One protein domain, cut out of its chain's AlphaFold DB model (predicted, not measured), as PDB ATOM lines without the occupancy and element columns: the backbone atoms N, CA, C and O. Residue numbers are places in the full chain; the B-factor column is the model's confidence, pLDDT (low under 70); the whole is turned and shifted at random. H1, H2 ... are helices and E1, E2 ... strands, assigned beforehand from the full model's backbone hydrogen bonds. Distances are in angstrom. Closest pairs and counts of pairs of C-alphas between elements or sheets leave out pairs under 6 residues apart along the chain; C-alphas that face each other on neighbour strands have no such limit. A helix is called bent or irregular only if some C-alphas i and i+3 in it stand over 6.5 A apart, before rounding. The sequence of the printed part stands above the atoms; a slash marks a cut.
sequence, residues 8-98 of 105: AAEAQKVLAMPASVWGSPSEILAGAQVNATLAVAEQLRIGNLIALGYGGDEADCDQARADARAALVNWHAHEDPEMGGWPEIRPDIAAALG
ATOM      1  N   ALA A   8     118.232 196.763 275.281       68.19
ATOM      2  CA  ALA A   8     119.067 196.022 274.336       68.19
ATOM      3  C   ALA A   8     119.943 196.989 273.528       68.19
ATOM      4  O   ALA A   8     121.163 196.806 273.454       68.19
ATOM      5  N   ALA A   9     119.343 198.060 273.000       72.56
ATOM      6  CA  ALA A   9     120.083 199.127 272.335       72.56
ATOM      7  C   ALA A   9     121.057 199.826 273.297       72.56
ATOM      8  O   ALA A   9     122.182 200.150 272.916       72.56
ATOM      9  N   GLU A  10     120.671 200.022 274.559       73.56
ATOM     10  CA  GLU A  10     121.541 200.641 275.559       73.56
ATOM     11  C   GLU A  10     122.732 199.745 275.930       73.56
ATOM     12  O   GLU A  10     123.856 200.237 276.019       73.56
ATOM     13  N   ALA A  11     122.545 198.421 276.039       70.12
ATOM     14  CA  ALA A  11     123.653 197.475 276.225       70.12
ATOM     15  C   ALA A  11     124.680 197.578 275.089       70.12
ATOM     16  O   ALA A  11     125.888 197.611 275.335       70.12
ATOM     17  N   GLN A  12     124.203 197.655 273.844       72.00
ATOM     18  CA  GLN A  12     125.064 197.779 272.669       72.00
ATOM     19  C   GLN A  12     125.799 199.120 272.641       72.00
ATOM     20  O   GLN A  12     126.998 199.147 272.365       72.00
ATOM     21  N   LYS A  13     125.122 200.224 272.978       77.19
ATOM     22  CA  LYS A  13     125.760 201.544 273.084       77.19
ATOM     23  C   LYS A  13     126.856 201.552 274.141       77.19
ATOM     24  O   LYS A  13     127.949 202.022 273.849       77.19
ATOM     25  N   VAL A  14     126.599 200.994 275.326       76.31
ATOM     26  CA  VAL A  14     127.598 200.899 276.404       76.31
ATOM     27  C   VAL A  14     128.826 200.106 275.944       76.31
ATOM     28  O   VAL A  14     129.949 200.526 276.203       76.31
ATOM     29  N   LEU A  15     128.636 199.010 275.202       70.06
ATOM     30  CA  LEU A  15     129.742 198.224 274.638       70.06
ATOM     31  C   LEU A  15     130.493 198.939 273.504       70.06
ATOM     32  O   LEU A  15     131.687 198.708 273.327       70.06
ATOM     33  N   ALA A  16     129.808 199.780 272.730       76.50
ATOM     34  CA  ALA A  16     130.383 200.519 271.606       76.50
ATOM     35  C   ALA A  16     131.048 201.845 272.017       76.50
ATOM     36  O   ALA A  16     131.704 202.490 271.195       76.50
ATOM     37  N   MET A  17     130.877 202.282 273.269       72.81
ATOM     38  CA  MET A  17     131.457 203.527 273.757       72.81
ATOM     39  C   MET A  17     132.989 203.432 273.863       72.81
ATOM     40  O   MET A  17     133.525 202.428 274.334       72.81
ATOM     41  N   PRO A  18     133.727 204.482 273.454       68.62
ATOM     42  CA  PRO A  18     135.178 204.471 273.524       68.62
ATOM     43  C   PRO A  18     135.656 204.401 274.978       68.62
ATOM     44  O   PRO A  18     135.117 205.075 275.855       68.62
ATOM     45  N   ALA A  19     136.725 203.636 275.215       64.50
ATOM     46  CA  ALA A  19     137.298 203.401 276.545       64.50
ATOM     47  C   ALA A  19     137.703 204.686 277.298       64.50
ATOM     48  O   ALA A  19     137.882 204.651 278.505       64.50
ATOM     49  N   SER A  20     137.828 205.825 276.608       67.81
ATOM     50  CA  SER A  20     138.094 207.139 277.208       67.81
ATOM     51  C   SER A  20     136.893 207.766 277.928       67.81
ATOM     52  O   SER A  20     137.070 208.750 278.638       67.81
ATOM     53  N   VAL A  21     135.675 207.266 277.692       64.62
ATOM     54  CA  VAL A  21     134.418 207.799 278.259       64.62
ATOM     55  C   VAL A  21     134.028 207.070 279.548       64.62
ATOM     56  O   VAL A  21     133.275 207.603 280.360       64.62
ATOM     57  N   TRP A  22     134.561 205.869 279.753       61.28
ATOM     58  CA  TRP A  22     134.272 205.015 280.899       61.28
ATOM     59  C   TRP A  22     135.517 204.837 281.765       61.28
ATOM     60  O   TRP A  22     136.631 205.125 281.336       61.28
ATOM     61  N   GLY A  23     135.316 204.390 283.004       67.88
ATOM     62  CA  GLY A  23     136.402 204.037 283.911       67.88
ATOM     63  C   GLY A  23     137.108 202.742 283.490       67.88
ATOM     64  O   GLY A  23     137.681 202.619 282.412       67.88
ATOM     65  N   SER A  24     137.104 201.751 284.368       77.19
ATOM     66  CA  SER A  24     137.737 200.453 284.135       77.19
ATOM     67  C   SER A  24     136.941 199.572 283.147       77.19
ATOM     68  O   SER A  24     135.709 199.608 283.141       77.19
ATOM     69  N   PRO A  25     137.597 198.682 282.373       76.00
ATOM     70  CA  PRO A  25     136.915 197.701 281.513       76.00
ATOM     71  C   PRO A  25     135.870 196.833 282.239       76.00
ATOM     72  O   PRO A  25     134.884 196.410 281.641       76.00
ATOM     73  N   SER A  26     136.060 196.589 283.540       78.94
ATOM     74  CA  SER A  26     135.095 195.890 284.396       78.94
ATOM     75  C   SER A  26     133.760 196.623 284.540       78.94
ATOM     76  O   SER A  26     132.720 195.971 284.592       78.94
ATOM     77  N   GLU A  27     133.759 197.957 284.575       76.44
ATOM     78  CA  GLU A  27     132.531 198.755 284.701       76.44
ATOM     79  C   GLU A  27     131.714 198.738 283.404       76.44
ATOM     80  O   GLU A  27     130.488 198.651 283.456       76.44
ATOM     81  N   ILE A  28     132.386 198.721 282.246       75.31
ATOM     82  CA  ILE A  28     131.742 198.572 280.930       75.31
ATOM     83  C   ILE A  28     131.030 197.220 280.847       75.31
ATOM     84  O   ILE A  28     129.858 197.148 280.475       75.31
ATOM     85  N   LEU A  29     131.723 196.143 281.232       77.94
ATOM     86  CA  LEU A  29     131.152 194.799 281.205       77.94
ATOM     87  C   LEU A  29     129.956 194.681 282.158       77.94
ATOM     88  O   LEU A  29     128.928 194.126 281.772       77.94
ATOM     89  N   ALA A  30     130.060 195.238 283.367       81.00
ATOM     90  CA  ALA A  30     128.960 195.253 284.326       81.00
ATOM     91  C   ALA A  30     127.746 196.034 283.791       81.00
ATOM     92  O   ALA A  30     126.622 195.536 283.846       81.00
ATOM     93  N   GLY A  31     127.959 197.220 283.208       77.94
ATOM     94  CA  GLY A  31     126.890 198.018 282.601       77.94
ATOM     95  C   GLY A  31     126.206 197.307 281.430       77.94
ATOM     96  O   GLY A  31     124.976 197.303 281.334       77.94
ATOM     97  N   ALA A  32     126.984 196.643 280.574       76.62
ATOM     98  CA  ALA A  32     126.461 195.842 279.473       76.62
ATOM     99  C   ALA A  32     125.646 194.637 279.969       76.62
ATOM    100  O   ALA A  32     124.554 194.380 279.463       76.62
ATOM    101  N   GLN A  33     126.133 193.927 280.991       83.81
ATOM    102  CA  GLN A  33     125.433 192.790 281.597       83.81
ATOM    103  C   GLN A  33     124.106 193.198 282.241       83.81
ATOM    104  O   GLN A  33     123.102 192.501 282.072       83.81
ATOM    105  N   VAL A  34     124.074 194.332 282.948       84.06
ATOM    106  CA  VAL A  34     122.841 194.863 283.547       84.06
ATOM    107  C   VAL A  34     121.810 195.161 282.463       84.06
ATOM    108  O   VAL A  34     120.680 194.687 282.551       84.06
ATOM    109  N   ASN A  35     122.199 195.880 281.409       82.44
ATOM    110  CA  ASN A  35     121.286 196.215 280.319       82.44
ATOM    111  C   ASN A  35     120.808 194.969 279.552       82.44
ATOM    112  O   ASN A  35     119.617 194.843 279.274       82.44
ATOM    113  N   ALA A  36     121.686 193.994 279.301       77.19
ATOM    114  CA  ALA A  36     121.291 192.718 278.701       77.19
ATOM    115  C   ALA A  36     120.277 191.953 279.573       77.19
ATOM    116  O   ALA A  36     119.297 191.412 279.065       77.19
ATOM    117  N   THR A  37     120.471 191.948 280.894       84.81
ATOM    118  CA  THR A  37     119.538 191.309 281.837       84.81
ATOM    119  C   THR A  37     118.179 192.009 281.840       84.81
ATOM    120  O   THR A  37     117.143 191.347 281.820       84.81
ATOM    121  N   LEU A  38     118.171 193.346 281.815       84.12
ATOM    122  CA  LEU A  38     116.942 194.135 281.718       84.12
ATOM    123  C   LEU A  38     116.207 193.880 280.396       84.12
ATOM    124  O   LEU A  38     114.986 193.745 280.405       84.12
ATOM    125  N   ALA A  39     116.934 193.733 279.286       80.56
ATOM    126  CA  ALA A  39     116.344 193.379 277.999       80.56
ATOM    127  C   ALA A  39     115.644 192.009 278.049       80.56
ATOM    128  O   ALA A  39     114.499 191.891 277.622       80.56
ATOM    129  N   VAL A  40     116.281 190.986 278.634       85.62
ATOM    130  CA  VAL A  40     115.662 189.655 278.804       85.62
ATOM    131  C   VAL A  40     114.414 189.724 279.687       85.62
ATOM    132  O   VAL A  40     113.389 189.131 279.351       85.62
ATOM    133  N   ALA A  41     114.470 190.460 280.800       86.44
ATOM    134  CA  ALA A  41     113.321 190.631 281.686       86.44
ATOM    135  C   ALA A  41     112.142 191.316 280.974       86.44
ATOM    136  O   ALA A  41     110.990 190.920 281.164       86.44
ATOM    137  N   GLU A  42     112.422 192.302 280.120       85.44
ATOM    138  CA  GLU A  42     111.398 192.994 279.342       85.44
ATOM    139  C   GLU A  42     110.770 192.082 278.277       85.44
ATOM    140  O   GLU A  42     109.545 192.064 278.144       85.44
ATOM    141  N   GLN A  43     111.563 191.241 277.602       85.69
ATOM    142  CA  GLN A  43     111.037 190.230 276.673       85.69
ATOM    143  C   GLN A  43     110.107 189.234 277.369       85.69
ATOM    144  O   GLN A  43     109.023 188.936 276.868       85.69
ATOM    145  N   LEU A  44     110.485 188.752 278.558       87.69
ATOM    146  CA  LEU A  44     109.633 187.864 279.354       87.69
ATOM    147  C   LEU A  44     108.338 188.560 279.788       87.69
ATOM    148  O   LEU A  44     107.263 187.965 279.719       87.69
ATOM    149  N   ARG A  45     108.417 189.832 280.198       89.12
ATOM    150  CA  ARG A  45     107.240 190.639 280.543       89.12
ATOM    151  C   ARG A  45     106.285 190.759 279.355       89.12
ATOM    152  O   ARG A  45     105.087 190.546 279.528       89.12
ATOM    153  N   ILE A  46     106.798 191.086 278.168       86.50
ATOM    154  CA  ILE A  46     106.003 191.208 276.939       86.50
ATOM    155  C   ILE A  46     105.394 189.856 276.556       86.50
ATOM    156  O   ILE A  46     104.192 189.786 276.308       86.50
ATOM    157  N   GLY A  47     106.175 188.773 276.592       85.50
ATOM    158  CA  GLY A  47     105.685 187.419 276.322       85.50
ATOM    159  C   GLY A  47     104.541 187.007 277.252       85.50
ATOM    160  O   GLY A  47     103.517 186.512 276.787       85.50
ATOM    161  N   ASN A  48     104.661 187.298 278.551       85.50
ATOM    162  CA  ASN A  48     103.599 187.042 279.526       85.50
ATOM    163  C   ASN A  48     102.339 187.867 279.243       85.50
ATOM    164  O   ASN A  48     101.231 187.348 279.356       85.50
ATOM    165  N   LEU A  49     102.482 189.137 278.847       86.38
ATOM    166  CA  LEU A  49     101.338 189.966 278.465       86.38
ATOM    167  C   LEU A  49     100.633 189.436 277.217       86.38
ATOM    168  O   LEU A  49      99.406 189.423 277.185       86.38
ATOM    169  N   ILE A  50     101.379 188.981 276.207       84.25
ATOM    170  CA  ILE A  50     100.805 188.368 275.000       84.25
ATOM    171  C   ILE A  50     100.053 187.087 275.373       84.25
ATOM    172  O   ILE A  50      98.899 186.915 274.980       84.25
ATOM    173  N   ALA A  51     100.678 186.223 276.176       84.81
ATOM    174  CA  ALA A  51     100.066 184.987 276.642       84.81
ATOM    175  C   ALA A  51      98.783 185.247 277.446       84.81
ATOM    176  O   ALA A  51      97.800 184.545 277.250       84.81
ATOM    177  N   LEU A  52      98.753 186.275 278.299       83.88
ATOM    178  CA  LEU A  52      97.548 186.653 279.042       83.88
ATOM    179  C   LEU A  52      96.484 187.288 278.136       83.88
ATOM    180  O   LEU A  52      95.328 186.892 278.182       83.88
ATOM    181  N   GLY A  53      96.851 188.248 277.285       79.19
ATOM    182  CA  GLY A  53      95.902 188.999 276.455       79.19
ATOM    183  C   GLY A  53      95.225 188.176 275.351       79.19
ATOM    184  O   GLY A  53      94.149 188.562 274.876       79.19
ATOM    185  N   TYR A  54      95.837 187.057 274.951       76.12
ATOM    186  CA  TYR A  54      95.362 186.187 273.867       76.12
ATOM    187  C   TYR A  54      95.224 184.705 274.257       76.12
ATOM    188  O   TYR A  54      94.836 183.894 273.419       76.12
ATOM    189  N   GLY A  55      95.533 184.333 275.502       65.62
ATOM    190  CA  GLY A  55      95.492 182.947 275.970       65.62
ATOM    191  C   GLY A  55      94.173 182.547 276.636       65.62
ATOM    192  O   GLY A  55      93.744 183.155 277.621       65.62
ATOM    193  N   GLY A  56      93.604 181.449 276.126       58.97
ATOM    194  CA  GLY A  56      92.594 180.605 276.776       58.97
ATOM    195  C   GLY A  56      91.174 181.174 276.837       58.97
ATOM    196  O   GLY A  56      90.981 182.379 276.877       58.97
ATOM    197  N   ASP A  57      90.186 180.280 276.882       56.91
ATOM    198  CA  ASP A  57      88.735 180.556 276.880       56.91
ATOM    199  C   ASP A  57      88.146 180.499 278.312       56.91
ATOM    200  O   ASP A  57      87.035 180.036 278.554       56.91
ATOM    201  N   GLU A  58      88.945 180.882 279.314       61.00
ATOM    202  CA  GLU A  58      88.536 180.849 280.726       61.00
ATOM    203  C   GLU A  58      87.893 182.179 281.127       61.00
ATOM    204  O   GLU A  58      88.591 183.187 281.251       61.00
ATOM    205  N   ALA A  59      86.572 182.177 281.329       59.97
ATOM    206  CA  ALA A  59      85.757 183.350 281.672       59.97
ATOM    207  C   ALA A  59      86.191 184.079 282.965       59.97
ATOM    208  O   ALA A  59      85.896 185.256 283.147       59.97
ATOM    209  N   ASP A  60      86.943 183.418 283.851       65.12
ATOM    210  CA  ASP A  60      87.376 183.988 285.137       65.12
ATOM    211  C   ASP A  60      88.567 184.963 285.024       65.12
ATOM    212  O   ASP A  60      88.953 185.595 286.007       65.12
ATOM    213  N   CYS A  61      89.157 185.117 283.832       68.69
ATOM    214  CA  CYS A  61      90.341 185.956 283.610       68.69
ATOM    215  C   CYS A  61      90.076 187.251 282.823       68.69
ATOM    216  O   CYS A  61      91.030 187.947 282.470       68.69
ATOM    217  N   ASP A  62      88.820 187.615 282.552       79.69
ATOM    218  CA  ASP A  62      88.482 188.695 281.609       79.69
ATOM    219  C   ASP A  62      89.099 190.058 281.958       79.69
ATOM    220  O   ASP A  62      89.603 190.748 281.068       79.69
ATOM    221  N   GLN A  63      89.163 190.422 283.246       82.81
ATOM    222  CA  GLN A  63      89.816 191.668 283.663       82.81
ATOM    223  C   GLN A  63      91.331 191.626 283.430       82.81
ATOM    224  O   GLN A  63      91.896 192.566 282.881       82.81
ATOM    225  N   ALA A  64      91.993 190.520 283.778       81.56
ATOM    226  CA  ALA A  64      93.429 190.367 283.564       81.56
ATOM    227  C   ALA A  64      93.786 190.376 282.067       81.56
ATOM    228  O   ALA A  64      94.817 190.926 281.680       81.56
ATOM    229  N   ARG A  65      92.915 189.828 281.207       82.75
ATOM    230  CA  ARG A  65      93.058 189.916 279.746       82.75
ATOM    231  C   ARG A  65      92.891 191.344 279.243       82.75
ATOM    232  O   ARG A  65      93.687 191.788 278.415       82.75
ATOM    233  N   ALA A  66      91.872 192.054 279.726       83.25
ATOM    234  CA  ALA A  66      91.629 193.446 279.365       83.25
ATOM    235  C   ALA A  66      92.817 194.333 279.764       83.25
ATOM    236  O   ALA A  66      93.319 195.092 278.934       83.25
ATOM    237  N   ASP A  67      93.333 194.161 280.983       85.62
ATOM    238  CA  ASP A  67      94.503 194.879 281.488       85.62
ATOM    239  C   ASP A  67      95.761 194.542 280.676       85.62
ATOM    240  O   ASP A  67      96.521 195.436 280.297       85.62
ATOM    241  N   ALA A  68      95.966 193.262 280.342       86.31
ATOM    242  CA  ALA A  68      97.091 192.837 279.516       86.31
ATOM    243  C   ALA A  68      97.022 193.432 278.102       86.31
ATOM    244  O   ALA A  68      98.031 193.916 277.589       86.31
ATOM    245  N   ARG A  69      95.832 193.467 277.487       84.69
ATOM    246  CA  ARG A  69      95.620 194.124 276.189       84.69
ATOM    247  C   ARG A  69      95.874 195.623 276.276       84.69
ATOM    248  O   ARG A  69      96.632 196.140 275.464       84.69
ATOM    249  N   ALA A  70      95.329 196.307 277.279       85.94
ATOM    250  CA  ALA A  70      95.573 197.734 277.496       85.94
ATOM    251  C   ALA A  70      97.063 198.048 277.742       85.94
ATOM    252  O   ALA A  70      97.549 199.122 277.391       85.94
ATOM    253  N   ALA A  71      97.817 197.104 278.310       86.12
ATOM    254  CA  ALA A  71      99.261 197.226 278.472       86.12
ATOM    255  C   ALA A  71     100.057 196.982 277.173       86.12
ATOM    256  O   ALA A  71     101.221 197.381 277.125       86.12
ATOM    257  N   LEU A  72      99.465 196.340 276.157       87.31
ATOM    258  CA  LEU A  72     100.092 196.005 274.869       87.31
ATOM    259  C   LEU A  72      99.817 197.036 273.768       87.31
ATOM    260  O   LEU A  72     100.690 197.270 272.932       87.31
ATOM    261  N   VAL A  73      98.625 197.639 273.753       88.75
ATOM    262  CA  VAL A  73      98.166 198.489 272.643       88.75
ATOM    263  C   VAL A  73      97.772 199.891 273.096       88.75
ATOM    264  O   VAL A  73      97.245 200.085 274.189       88.75
ATOM    265  N   ASN A  74      97.999 200.872 272.227       88.69
ATOM    266  CA  ASN A  74      97.327 202.161 272.272       88.69
ATOM    267  C   ASN A  74      96.040 202.059 271.449       88.69
ATOM    268  O   ASN A  74      96.039 201.499 270.357       88.69
ATOM    269  N   TRP A  75      94.940 202.595 271.969       87.75
ATOM    270  CA  TRP A  75      93.687 202.672 271.223       87.75
ATOM    271  C   TRP A  75      93.579 204.026 270.540       87.75
ATOM    272  O   TRP A  75      93.634 205.067 271.196       87.75
ATOM    273  N   HIS A  76      93.399 203.993 269.227       85.50
ATOM    274  CA  HIS A  76      93.193 205.169 268.402       85.50
ATOM    275  C   HIS A  76      91.713 205.258 268.068       85.50
ATOM    276  O   HIS A  76      91.110 204.281 267.623       85.50
ATOM    277  N   ALA A  77      91.114 206.415 268.327       85.12
ATOM    278  CA  ALA A  77      89.748 206.671 267.909       85.12
ATOM    279  C   ALA A  77      89.727 206.951 266.406       85.12
ATOM    280  O   ALA A  77      90.579 207.686 265.901       85.12
ATOM    281  N   HIS A  78      88.742 206.395 265.710       85.00
ATOM    282  CA  HIS A  78      88.459 206.795 264.345       85.00
ATOM    283  C   HIS A  78      87.831 208.191 264.316       85.00
ATOM    284  O   HIS A  78      87.141 208.593 265.254       85.00
ATOM    285  N   GLU A  79      88.106 208.954 263.251       84.00
ATOM    286  CA  GLU A  79      87.525 210.295 263.070       84.00
ATOM    287  C   GLU A  79      85.995 210.230 263.001       84.00
ATOM    288  O   GLU A  79      85.304 211.116 263.499       84.00
ATOM    289  N   ASP A  80      85.488 209.145 262.418       86.00
ATOM    290  CA  ASP A  80      84.091 208.729 262.499       86.00
ATOM    291  C   ASP A  80      83.850 207.886 263.771       86.00
ATOM    292  O   ASP A  80      84.322 206.744 263.829       86.00
ATOM    293  N   PRO A  81      83.098 208.391 264.770       80.31
ATOM    294  CA  PRO A  81      82.796 207.659 265.999       80.31
ATOM    295  C   PRO A  81      82.021 206.355 265.768       80.31
ATOM    296  O   PRO A  81      82.079 205.467 266.621       80.31
ATOM    297  N   GLU A  82      81.297 206.220 264.649       84.06
ATOM    298  CA  GLU A  82      80.526 205.012 264.330       84.06
ATOM    299  C   GLU A  82      81.419 203.841 263.895       84.06
ATOM    300  O   GLU A  82      81.036 202.682 264.056       84.06
ATOM    301  N   MET A  83      82.636 204.118 263.411       82.06
ATOM    302  CA  MET A  83      83.608 203.083 263.033       82.06
ATOM    303  C   MET A  83      84.397 202.525 264.227       82.06
ATOM    304  O   MET A  83      85.141 201.554 264.079       82.06
ATOM    305  N   GLY A  84      84.217 203.092 265.424       84.31
ATOM    306  CA  GLY A  84      84.917 202.670 266.634       84.31
ATOM    307  C   GLY A  84      86.382 203.115 266.666       84.31
ATOM    308  O   GLY A  84      86.745 204.157 266.130       84.31
ATOM    309  N   GLY A  85      87.231 202.356 267.358       87.25
ATOM    310  CA  GLY A  85      88.672 202.604 267.419       87.25
ATOM    311  C   GLY A  85      89.473 201.382 266.988       87.25
ATOM    312  O   GLY A  85      88.968 200.260 267.045       87.25
ATOM    313  N   TRP A  86      90.726 201.586 266.587       85.19
ATOM    314  CA  TRP A  86      91.651 200.496 266.275       85.19
ATOM    315  C   TRP A  86      92.785 200.415 267.303       85.19
ATOM    316  O   TRP A  86      93.226 201.442 267.832       85.19
ATOM    317  N   PRO A  87      93.263 199.200 267.612       88.38
ATOM    318  CA  PRO A  87      94.434 199.022 268.446       88.38
ATOM    319  C   PRO A  87      95.709 199.157 267.605       88.38
ATOM    320  O   PRO A  87      95.833 198.545 266.545       88.38
ATOM    321  N   GLU A  88      96.687 199.894 268.112       89.06
ATOM    322  CA  GLU A  88      98.056 199.925 267.600       89.06
ATOM    323  C   GLU A  88      98.995 199.380 268.681       89.06
ATOM    324  O   GLU A  88      98.874 199.748 269.850       89.06
ATOM    325  N   ILE A  89      99.925 198.486 268.328       85.50
ATOM    326  CA  ILE A  89     100.928 198.005 269.291       85.50
ATOM    327  C   ILE A  89     101.706 199.209 269.814       85.50
ATOM    328  O   ILE A  89     102.136 200.067 269.048       85.50
ATOM    329  N   ARG A  90     101.897 199.280 271.133       86.19
ATOM    330  CA  ARG A  90     102.661 200.382 271.712       86.19
ATOM    331  C   ARG A  90     104.086 200.416 271.139       86.19
ATOM    332  O   ARG A  90     104.734 199.367 271.126       86.19
ATOM    333  N   PRO A  91     104.623 201.598 270.787       83.69
ATOM    334  CA  PRO A  91     105.937 201.700 270.152       83.69
ATOM    335  C   PRO A  91     107.088 201.082 270.956       83.69
ATOM    336  O   PRO A  91     107.996 200.498 270.377       83.69
ATOM    337  N   ASP A  92     107.046 201.150 272.295       75.12
ATOM    338  CA  ASP A  92     108.064 200.528 273.155       75.12
ATOM    339  C   ASP A  92     108.066 198.995 273.053       75.12
ATOM    340  O   ASP A  92     109.113 198.357 273.137       75.12
ATOM    341  N   ILE A  93     106.893 198.405 272.834       82.88
ATOM    342  CA  ILE A  93     106.713 196.962 272.674       82.88
ATOM    343  C   ILE A  93     107.043 196.542 271.243       82.88
ATOM    344  O   ILE A  93     107.698 195.521 271.059       82.88
ATOM    345  N   ALA A  94     106.650 197.338 270.246       82.94
ATOM    346  CA  ALA A  94     107.036 197.124 268.854       82.94
ATOM    347  C   ALA A  94     108.567 197.120 268.700       82.94
ATOM    348  O   ALA A  94     109.121 196.156 268.177       82.94
ATOM    349  N   ALA A  95     109.253 198.117 269.273       77.56
ATOM    350  CA  ALA A  95     110.712 198.195 269.285       77.56
ATOM    351  C   ALA A  95     111.353 196.985 269.982       77.56
ATOM    352  O   ALA A  95     112.252 196.357 269.429       77.56
ATOM    353  N   ALA A  96     110.851 196.600 271.161       75.81
ATOM    354  CA  ALA A  96     111.344 195.419 271.863       75.81
ATOM    355  C   ALA A  96     111.154 194.128 271.042       75.81
ATOM    356  O   ALA A  96     112.008 193.248 271.081       75.81
ATOM    357  N   LEU A  97     110.068 194.005 270.281       77.62
ATOM    358  CA  LEU A  97     109.807 192.851 269.417       77.62
ATOM    359  C   LEU A  97     110.523 192.923 268.055       77.62
ATOM    360  O   LEU A  97     110.443 191.963 267.291       77.62
ATOM    361  N   GLY A  98     111.215 194.025 267.744       77.88
ATOM    362  CA  GLY A  98     111.842 194.247 266.438       77.88
ATOM    363  C   GLY A  98     110.832 194.438 265.301       77.88
ATOM    364  O   GLY A  98     111.096 194.025 264.175       77.88
TER     365      GLY A  98
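What this domain is: This is residues 8 to 98 of the 105 residues of an uncharacterized protein of Chthonomonadales bacterium (UniProt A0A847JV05). A two-strand antiparallel hairpin, E1 and E2, lies apart from one long helix, H2, which makes the long axis. H1 folds back along H2, H3 folds back near its other end, and H4 crosses between them. The printed part has 91 residues, mostly helix, ordered H1 H2 H3 E1 E2 H4. It is extended, radius of gyration of the C-alphas 19.0 A, and flat, 59 by 34 by 16 A.

Where its parts are: E1 is residues 73 to 77, E2 85 to 89. H2, 25 to 54, spans 43.8 A; H3, 59 to 72, 20.3 A, is irregular, C-alphas 60 and 63 being 8.2 A apart. H1, 8 to 16, begins at (119.067, 196.022, 274.336); H4, 91 to 97, ends at (109.807, 192.851, 269.417).

How they stand to each other: E1 and E2 stand at 151 degrees, N 74 and O 88 2.8 A apart. H2 is the hub. Its residues 46 to 54 touch H3 at a steep tilt of 44 degrees, opposite ways, a hairpin; closest C-alphas Gly 53 and Arg 65, 4.4 A. Residues 42 to 46 touch H4, about perpendicular at 80 degrees; closest C-alphas Gln 43 and Ala 96, 7.1 A. Residues 28 to 39 touch H1 at a shallow tilt of 14 degrees, opposite ways, a hairpin; closest C-alphas Ala 11 and Ala 32, 4.6 A. H1, H2 and H4 have every O i to N i+4 pair within hydrogen-bond range, H3 8 of 10.

The domain as a whole: The farthest C-alphas, Ser 24 and Glu 82, are 60.7 A apart. The printed part has no cut and no long link. pLDDT is under 70 at residues 8, 18 to 23 and 55 to 61.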